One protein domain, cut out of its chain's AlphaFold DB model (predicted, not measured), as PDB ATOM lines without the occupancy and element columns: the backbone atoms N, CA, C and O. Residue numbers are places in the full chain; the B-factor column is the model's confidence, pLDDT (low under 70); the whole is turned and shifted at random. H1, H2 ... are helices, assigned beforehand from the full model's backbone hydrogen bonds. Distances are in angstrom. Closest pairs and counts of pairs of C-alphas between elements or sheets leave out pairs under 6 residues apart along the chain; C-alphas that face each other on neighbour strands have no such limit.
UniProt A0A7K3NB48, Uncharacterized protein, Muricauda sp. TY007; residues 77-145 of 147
ATOM      1  N   TRP A  77     266.384 196.078 223.467       71.12
ATOM      2  CA  TRP A  77     265.642 195.678 222.280       71.12
ATOM      3  C   TRP A  77     266.427 194.648 221.491       71.12
ATOM      4  O   TRP A  77     267.481 194.937 220.943       71.12
ATOM      5  N   ASN A  78     265.869 193.447 221.400       75.88
ATOM      6  CA  ASN A  78     266.329 192.432 220.466       75.88
ATOM      7  C   ASN A  78     265.368 192.353 219.272       75.88
ATOM      8  O   ASN A  78     264.280 192.937 219.278       75.88
ATOM      9  N   HIS A  79     265.744 191.580 218.256       83.00
ATOM     10  CA  HIS A  79     264.923 191.350 217.063       83.00
ATOM     11  C   HIS A  79     263.500 190.865 217.365       83.00
ATOM     12  O   HIS A  79     262.554 191.262 216.682       83.00
ATOM     13  N   SER A  80     263.323 190.042 218.402       81.69
ATOM     14  CA  SER A  80     262.004 189.546 218.807       81.69
ATOM     15  C   SER A  80     261.107 190.678 219.323       81.69
ATOM     16  O   SER A  80     260.003 190.870 218.804       81.69
ATOM     17  N   LYS A  81     261.607 191.484 220.267       80.06
ATOM     18  CA  LYS A  81     260.901 192.658 220.802       80.06
ATOM     19  C   LYS A  81     260.633 193.703 219.723       80.06
ATOM     20  O   LYS A  81     259.522 194.227 219.645       80.06
ATOM     21  N   LEU A  82     261.615 193.945 218.850       85.50
ATOM     22  CA  LEU A  82     261.467 194.845 217.710       85.50
ATOM     23  C   LEU A  82     260.290 194.430 216.829       85.50
ATOM     24  O   LEU A  82     259.425 195.254 216.533       85.50
ATOM     25  N   ASN A  83     260.220 193.153 216.451       86.75
ATOM     26  CA  ASN A  83     259.132 192.641 215.622       86.75
ATOM     27  C   ASN A  83     257.773 192.742 216.320       86.75
ATOM     28  O   ASN A  83     256.804 193.173 215.694       86.75
ATOM     29  N   GLN A  84     257.705 192.388 217.605       85.75
ATOM     30  CA  GLN A  84     256.465 192.461 218.376       85.75
ATOM     31  C   GLN A  84     255.920 193.892 218.436       85.75
ATOM     32  O   GLN A  84     254.733 194.114 218.205       85.75
ATOM     33  N   TRP A  85     256.779 194.875 218.696       86.62
ATOM     34  CA  TRP A  85     256.371 196.276 218.708       86.62
ATOM     35  C   TRP A  85     255.993 196.793 217.324       86.62
ATOM     36  O   TRP A  85     254.963 197.450 217.195       86.62
ATOM     37  N   CYS A  86     256.757 196.464 216.276       86.62
ATOM     38  CA  CYS A  86     256.430 196.878 214.908       86.62
ATOM     39  C   CYS A  86     255.015 196.435 214.492       86.62
ATOM     40  O   CYS A  86     254.331 197.173 213.785       86.62
ATOM     41  N   GLN A  87     254.558 195.266 214.958       86.12
ATOM     42  CA  GLN A  87     253.196 194.764 214.724       86.12
ATOM     43  C   GLN A  87     252.112 195.541 215.488       86.12
ATOM     44  O   GLN A  87     250.954 195.538 215.079       86.12
ATOM     45  N   GLN A  88     252.469 196.203 216.590       85.69
ATOM     46  CA  GLN A  88     251.551 196.990 217.417       85.69
ATOM     47  C   GLN A  88     251.422 198.445 216.947       85.69
ATOM     48  O   GLN A  88     250.478 199.127 217.342       85.69
ATOM     49  N   VAL A  89     252.338 198.934 216.102       86.06
ATOM     50  CA  VAL A  89     252.281 200.294 215.548       86.06
ATOM     51  C   VAL A  89     251.124 200.394 214.537       86.06
ATOM     52  O   VAL A  89     251.164 199.736 213.494       86.06
ATOM     53  N   PRO A  90     250.101 201.241 214.770       81.88
ATOM     54  CA  PRO A  90     249.008 201.442 213.824       81.88
ATOM     55  C   PRO A  90     249.521 202.020 212.500       81.88
ATOM     56  O   PRO A  90     250.230 203.025 212.481       81.88
ATOM     57  N   GLY A  91     249.159 201.379 211.387       83.19
ATOM     58  CA  GLY A  91     249.687 201.712 210.057       83.19
ATOM     59  C   GLY A  91     251.087 201.151 209.774       83.19
ATOM     60  O   GLY A  91     251.611 201.376 208.687       83.19
ATOM     61  N   GLY A  92     251.660 200.402 210.722       86.12
ATOM     62  CA  GLY A  92     252.964 199.760 210.612       86.12
ATOM     63  C   GLY A  92     254.144 200.732 210.622       86.12
ATOM     64  O   GLY A  92     254.005 201.955 210.747       86.12
ATOM     65  N   VAL A  93     255.329 200.148 210.479       89.88
ATOM     66  CA  VAL A  93     256.572 200.859 210.176       89.88
ATOM     67  C   VAL A  93     257.013 200.519 208.758       89.88
ATOM     68  O   VAL A  93     256.805 199.404 208.274       89.88
ATOM     69  N   SER A  94     257.622 201.477 208.074       91.94
ATOM     70  CA  SER A  94     258.169 201.283 206.742       91.94
ATOM     71  C   SER A  94     259.286 200.239 206.766       91.94
ATOM     72  O   SER A  94     260.051 200.146 207.726       91.94
ATOM     73  N   THR A  95     259.438 199.480 205.677       90.75
ATOM     74  CA  THR A  95     260.523 198.492 205.536       90.75
ATOM     75  C   THR A  95     261.901 199.125 205.739       90.75
ATOM     76  O   THR A  95     262.791 198.510 206.314       90.75
ATOM     77  N   ARG A  96     262.078 200.384 205.309       91.06
ATOM     78  CA  ARG A  96     263.324 201.127 205.529       91.06
ATOM     79  C   ARG A  96     263.568 201.372 207.017       91.06
ATOM     80  O   ARG A  96     264.671 201.100 207.476       91.06
ATOM     81  N   LEU A  97     262.566 201.862 207.753       91.12
ATOM     82  CA  LEU A  97     262.694 202.063 209.195       91.12
ATOM     83  C   LEU A  97     262.941 200.733 209.917       91.12
ATOM     84  O   LEU A  97     263.855 200.659 210.731       91.12
ATOM     85  N   HIS A  98     262.196 199.678 209.580       90.06
ATOM     86  CA  HIS A  98     262.392 198.347 210.162       90.06
ATOM     87  C   HIS A  98     263.829 197.848 209.974       90.06
ATOM     88  O   HIS A  98     264.457 197.475 210.954       90.06
ATOM     89  N   ASN A  99     264.394 197.949 208.766       88.69
ATOM     90  CA  ASN A  99     265.772 197.527 208.500       88.69
ATOM     91  C   ASN A  99     266.819 198.343 209.278       88.69
ATOM     92  O   ASN A  99     267.807 197.777 209.744       88.69
ATOM     93  N   ILE A 100     266.609 199.658 209.439       88.75
ATOM     94  CA  ILE A 100     267.479 200.509 210.269       88.75
ATOM     95  C   ILE A 100     267.434 200.015 211.717       88.75
ATOM     96  O   ILE A 100     268.473 199.690 212.287       88.75
ATOM     97  N   LEU A 101     266.235 199.871 212.285       87.62
ATOM     98  CA  LEU A 101     266.046 199.398 213.658       87.62
ATOM     99  C   LEU A 101     266.581 197.979 213.860       87.62
ATOM    100  O   LEU A 101     267.189 197.699 214.885       87.62
ATOM    101  N   TRP A 102     266.416 197.103 212.872       86.19
ATOM    102  CA  TRP A 102     266.942 195.741 212.882       86.19
ATOM    103  C   TRP A 102     268.469 195.715 212.936       86.19
ATOM    104  O   TRP A 102     269.054 194.880 213.626       86.19
ATOM    105  N   SER A 103     269.113 196.639 212.219       82.06
ATOM    106  CA  SER A 103     270.568 196.791 212.229       82.06
ATOM    107  C   SER A 103     271.110 197.350 213.544       82.06
ATOM    108  O   SER A 103     272.237 197.011 213.893       82.06
ATOM    109  N   ILE A 104     270.303 198.150 214.256       79.50
ATOM    110  CA  ILE A 104     270.606 198.675 215.597       79.50
ATOM    111  C   ILE A 104     270.422 197.575 216.645       79.50
ATOM    112  O   ILE A 104     271.307 197.342 217.453       79.50
ATOM    113  N   CYS A 105     269.303 196.845 216.586       78.50
ATOM    114  CA  CYS A 105     268.943 195.784 217.534       78.50
ATOM    115  C   CYS A 105     269.745 194.486 217.310       78.50
ATOM    116  O   CYS A 105     269.179 193.391 217.396       78.50
ATOM    117  N   LYS A 106     271.030 194.585 216.956       65.62
ATOM    118  CA  LYS A 106     271.941 193.438 216.955       65.62
ATOM    119  C   LYS A 106     272.183 193.008 218.398       65.62
ATOM    120  O   LYS A 106     272.051 193.812 219.312       65.62
ATOM    121  N   GLU A 107     272.429 191.716 218.571       53.44
ATOM    122  CA  GLU A 107     272.547 191.053 219.868       53.44
ATOM    123  C   GLU A 107     273.323 191.914 220.891       53.44
ATOM    124  O   GLU A 107     274.473 192.261 220.665       53.44
ATOM    125  N   ASP A 108     272.632 192.248 221.987       50.25
ATOM    126  CA  ASP A 108     273.141 192.712 223.288       50.25
ATOM    127  C   ASP A 108     273.580 194.164 223.568       50.25
ATOM    128  O   ASP A 108     273.910 194.410 224.727       50.25
ATOM    129  N   GLU A 109     273.500 195.153 222.668       57.81
ATOM    130  CA  GLU A 109     274.159 196.450 222.987       57.81
ATOM    131  C   GLU A 109     273.269 197.704 222.996       57.81
ATOM    132  O   GLU A 109     273.200 198.372 224.027       57.81
ATOM    133  N   GLU A 110     272.517 198.038 221.942       61.94
ATOM    134  CA  GLU A 110     271.829 199.340 221.909       61.94
ATOM    135  C   GLU A 110     270.342 199.270 221.581       61.94
ATOM    136  O   GLU A 110     269.878 198.775 220.553       61.94
ATOM    137  N   SER A 111     269.562 199.861 222.480       72.06
ATOM    138  CA  SER A 111     268.169 200.164 222.220       72.06
ATOM    139  C   SER A 111     268.062 201.286 221.194       72.06
ATOM    140  O   SER A 111     268.579 202.378 221.446       72.06
ATOM    141  N   PRO A 112     267.282 201.129 220.112       72.44
ATOM    142  CA  PRO A 112     267.042 202.237 219.195       72.44
ATOM    143  C   PRO A 112     266.329 203.409 219.884       72.44
ATOM    144  O   PRO A 112     266.366 204.535 219.401       72.44
ATOM    145  N   PHE A 113     265.687 203.164 221.030       75.50
ATOM    146  CA  PHE A 113     264.993 204.176 221.817       75.50
ATOM    147  C   PHE A 113     265.936 205.097 222.589       75.50
ATOM    148  O   PHE A 113     265.479 206.161 223.008       75.50
ATOM    149  N   MET A 114     267.204 204.715 222.741       72.62
ATOM    150  CA  MET A 114     268.226 205.476 223.465       72.62
ATOM    151  C   MET A 114     269.071 206.355 222.537       72.62
ATOM    152  O   MET A 114     269.837 207.180 223.019       72.62
ATOM    153  N   LEU A 115     268.919 206.202 221.218       76.50
ATOM    154  CA  LEU A 115     269.622 207.029 220.249       76.50
ATOM    155  C   LEU A 115     269.070 208.456 220.258       76.50
ATOM    156  O   LEU A 115     267.855 208.686 220.160       76.50
ATOM    157  N   THR A 116     269.985 209.417 220.313       81.69
ATOM    158  CA  THR A 116     269.715 210.810 219.964       81.69
ATOM    159  C   THR A 116     269.343 210.922 218.487       81.69
ATOM    160  O   THR A 116     269.564 210.014 217.676       81.69
ATOM    161  N   LYS A 117     268.766 212.066 218.110       84.00
ATOM    162  CA  LYS A 117     268.441 212.332 216.709       84.00
ATOM    163  C   LYS A 117     269.709 212.294 215.854       84.00
ATOM    164  O   LYS A 117     269.695 211.744 214.755       84.00
ATOM    165  N   GLU A 118     270.784 212.884 216.358       84.69
ATOM    166  CA  GLU A 118     272.077 212.984 215.693       84.69
ATOM    167  C   GLU A 118     272.681 211.595 215.459       84.69
ATOM    168  O   GLU A 118     273.051 211.279 214.327       84.69
ATOM    169  N   GLU A 119     272.700 210.745 216.487       83.19
ATOM    170  CA  GLU A 119     273.180 209.360 216.385       83.19
ATOM    171  C   GLU A 119     272.331 208.547 215.403       83.19
ATOM    172  O   GLU A 119     272.874 207.852 214.546       83.19
ATOM    173  N   PHE A 120     271.002 208.683 215.454       86.69
ATOM    174  CA  PHE A 120     270.118 207.985 214.522       86.69
ATOM    175  C   PHE A 120     270.366 208.414 213.070       86.69
ATOM    176  O   PHE A 120     270.392 207.578 212.168       86.69
ATOM    177  N   LEU A 121     270.537 209.714 212.821       87.56
ATOM    178  CA  LEU A 121     270.775 210.247 211.477       87.56
ATOM    179  C   LEU A 121     272.168 209.913 210.927       87.56
ATOM    180  O   LEU A 121     272.344 209.945 209.710       87.56
ATOM    181  N   ALA A 122     273.128 209.567 211.785       86.31
ATOM    182  CA  ALA A 122     274.441 209.082 211.365       86.31
ATOM    183  C   ALA A 122     274.402 207.648 210.796       86.31
ATOM    184  O   ALA A 122     275.364 207.208 210.164       86.31
ATOM    185  N   ILE A 123     273.299 206.914 210.983       85.44
ATOM    186  CA  ILE A 123     273.156 205.532 210.513       85.44
ATOM    187  C   ILE A 123     272.919 205.494 209.001       85.44
ATOM    188  O   ILE A 123     272.109 206.234 208.438       85.44
ATOM    189  N   ASN A 124     273.582 204.556 208.324       79.00
ATOM    190  CA  ASN A 124     273.397 204.332 206.893       79.00
ATOM    191  C   ASN A 124     271.917 204.113 206.537       79.00
ATOM    192  O   ASN A 124     271.259 203.215 207.061       79.00
ATOM    193  N   ASN A 125     271.426 204.887 205.564       83.88
ATOM    194  CA  ASN A 125     270.035 204.910 205.088       83.88
ATOM    195  C   ASN A 125     269.010 205.553 206.035       83.88
ATOM    196  O   ASN A 125     267.823 205.593 205.684       83.88
ATOM    197  N   ALA A 126     269.439 206.087 207.180       88.06
ATOM    198  CA  ALA A 126     268.607 206.946 208.004       88.06
ATOM    199  C   ALA A 126     268.489 208.351 207.394       88.06
ATOM    200  O   ALA A 126     269.367 208.843 206.689       88.06
ATOM    201  N   GLY A 127     267.358 209.003 207.643       90.81
ATOM    202  CA  GLY A 127     267.130 210.392 207.272       90.81
ATOM    203  C   GLY A 127     265.975 211.005 208.056       90.81
ATOM    204  O   GLY A 127     265.259 210.328 208.790       90.81
ATOM    205  N   GLU A 128     265.736 212.299 207.853       91.56
ATOM    206  CA  GLU A 128     264.704 213.060 208.578       91.56
ATOM    207  C   GLU A 128     263.303 212.430 208.499       91.56
ATOM    208  O   GLU A 128     262.527 212.480 209.451       91.56
ATOM    209  N   LYS A 129     262.964 211.799 207.367       90.62
ATOM    210  CA  LYS A 129     261.672 211.115 207.203       90.62
ATOM    211  C   LYS A 129     261.556 209.873 208.090       90.62
ATOM    212  O   LYS A 129     260.526 209.701 208.733       90.62
ATOM    213  N   THR A 130     262.594 209.036 208.138       91.94
ATOM    214  CA  THR A 130     262.599 207.828 208.979       91.94
ATOM    215  C   THR A 130     262.720 208.184 210.455       91.94
ATOM    216  O   THR A 130     262.115 207.505 211.273       91.94
ATOM    217  N   TRP A 131     263.410 209.277 210.801       91.44
ATOM    218  CA  TRP A 131     263.438 209.797 212.171       91.44
ATOM    219  C   TRP A 131     262.045 210.225 212.649       91.44
ATOM    220  O   TRP A 131     261.582 209.775 213.692       91.44
ATOM    221  N   LYS A 132     261.318 211.029 211.862       90.75
ATOM    222  CA  LYS A 132     259.945 211.440 212.218       90.75
ATOM    223  C   LYS A 132     258.996 210.250 212.351       90.75
ATOM    224  O   LYS A 132     258.125 210.240 213.221       90.75
ATOM    225  N   GLU A 133     259.147 209.260 211.475       90.81
ATOM    226  CA  GLU A 133     258.395 208.010 211.558       90.81
ATOM    227  C   GLU A 133     258.726 207.243 212.847       90.81
ATOM    228  O   GLU A 133     257.810 206.804 213.548       90.81
ATOM    229  N   PHE A 134     260.012 207.152 213.188       89.31
ATOM    230  CA  PHE A 134     260.487 206.539 214.418       89.31
ATOM    231  C   PHE A 134     259.944 207.254 215.656       89.31
ATOM    232  O   PHE A 134     259.365 206.594 216.511       89.31
ATOM    233  N   GLU A 135     260.015 208.584 215.736       87.94
ATOM    234  CA  GLU A 135     259.468 209.345 216.869       87.94
ATOM    235  C   GLU A 135     257.962 209.137 217.042       87.94
ATOM    236  O   GLU A 135     257.473 208.983 218.166       87.94
ATOM    237  N   ARG A 136     257.211 209.102 215.934       87.81
ATOM    238  CA  ARG A 136     255.774 208.804 215.962       87.81
ATOM    239  C   ARG A 136     255.523 207.412 216.535       87.81
ATOM    240  O   ARG A 136     254.684 207.270 217.421       87.81
ATOM    241  N   ALA A 137     256.224 206.401 216.025       86.06
ATOM    242  CA  ALA A 137     256.076 205.022 216.478       86.06
ATOM    243  C   ALA A 137     256.533 204.853 217.940       86.06
ATOM    244  O   ALA A 137     255.884 204.151 218.716       86.06
ATOM    245  N   LYS A 138     257.612 205.537 218.340       83.00
ATOM    246  CA  LYS A 138     258.212 205.489 219.680       83.00
ATOM    247  C   LYS A 138     257.230 205.912 220.770       83.00
ATOM    248  O   LYS A 138     257.180 205.268 221.813       83.00
ATOM    249  N   ARG A 139     256.390 206.921 220.513       78.56
ATOM    250  CA  ARG A 139     255.337 207.377 221.451       78.56
ATOM    251  C   ARG A 139     254.288 206.313 221.783       78.56
ATOM    252  O   ARG A 139     253.565 206.472 222.757       78.56
ATOM    253  N   LEU A 140     254.183 205.268 220.965       73.88
ATOM    254  CA  LEU A 140     253.224 204.176 221.127       73.88
ATOM    255  C   LEU A 140     253.856 202.940 221.778       73.88
ATOM    256  O   LEU A 140     253.182 201.932 221.966       73.88
ATOM    257  N   CYS A 141     255.151 202.993 222.097       68.75
ATOM    258  CA  CYS A 141     255.826 201.910 222.788       68.75
ATOM    259  C   CYS A 141     255.467 201.929 224.287       68.75
ATOM    260  O   CYS A 141     255.751 202.928 224.952       68.75
ATOM    261  N   PRO A 142     254.906 200.842 224.850       56.09
ATOM    262  CA  PRO A 142     254.511 200.799 226.260       56.09
ATOM    263  C   PRO A 142     255.696 200.981 227.223       56.09
ATOM    264  O   PRO A 142     255.517 201.547 228.300       56.09
ATOM    265  N   GLU A 143     256.909 200.590 226.825       56.06
ATOM    266  CA  GLU A 143     258.132 200.739 227.630       56.06
ATOM    267  C   GLU A 143     258.708 202.170 227.606       56.06
ATOM    268  O   GLU A 143     259.468 202.532 228.498       56.06
ATOM    269  N   ALA A 144     258.301 203.021 226.652       46.88
ATOM    270  CA  ALA A 144     258.685 204.439 226.597       46.88
ATOM    271  C   ALA A 144     257.823 205.340 227.512       46.88
ATOM    272  O   ALA A 144     258.058 206.545 227.598       46.88
ATOM    273  N   SER A 145     256.811 204.766 228.176       37.53
ATOM    274  CA  SER A 145     255.840 205.483 229.021       37.53
ATOM    275  C   SER A 145     256.315 205.720 230.455       37.53
ATOM    276  O   SER A 145     255.617 206.399 231.207       37.53
TER     277      SER A 145
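AT A GLANCE: This is residues 77 to 145 of the 147 residues of an uncharacterized protein of Muricauda sp. TY007 (UniProt A0A7K3NB48). This is a small, rounded body of short helices: H4, the longest, meets H2 at nearly a right angle near the first residues of both, and H2 folds back along H1 as a helical hairpin. Short H3 packs on H4, a long loop of residues 105 to 116 leads from H2 to H3, and the four residues of H5 follow H4 at the end of the printed part. The printed part has 69 residues with five named helices, in the order H1, H2, H3, H4, H5, and no named strand; its class is all helix. It is compact, with a radius of gyration of the C-alphas of 10.9 A, and spans 27 by 26 by 23 A.

IN THESE COORDINATES: Start with H4, residues 128 to 138: find C-alpha 128 at (264.704, 213.060, 208.578), from which the helix runs 14.9 A to C-alpha 138. Go back along the printed part to H2, residues 95 to 104, which is 14.2 A long. Before it comes H1, residues 79 to 88; look for C-alpha 79 at (264.923, 191.350, 217.063), from which it runs 14.5 A. H3 is residues 117 to 121, 6.1 A long. H5, residues 142 to 145, is 5.6 A long and ends at C-alpha 145, at (255.840, 205.483, 229.021).

HOW THE PARTS SIT: H4 and H2 touch, and their lines are about perpendicular at 76 degrees; look at Leu 97 and Thr 130, whose C-alphas are the closest at 5.8 A. From H2 move on to H1: the two touch, with the C-alphas of His 79 and Trp 102 closest at 6.4 A. H1 and H2 form a helical hairpin and run opposite ways at a shallow tilt of 34 degrees, only just short of steep. H1 and H4 are only just apart, at 8.3 A between their closest C-alphas. H3 touches H4, and the closest C-alphas are those of Lys 117 and Trp 131, 7.2 A apart. H5 is close to H4 but not clearly touching it, with the C-alphas of Lys 138 and Ala 144 closest at 7.0 A. H2 and H3 are apart. In H1, H2, H3 and H4 every O i to N i+4 pair is within hydrogen-bond range; H5 is too short for such a pair, and its one O i to N i+3 pair is within range.

THE WHOLE: The two C-alphas farthest apart are those of Gly 91 and Asp 108, at 28.4 A. The printed part has no cut. The link from H2 to H3, with 12 residues, is long, and the link from H4 to H5 is tight. Read the B-factor column for the model's confidence: the mean pLDDT of the printed part is 80.4, and residues 106 to 110 and 141 to 145 are under 70.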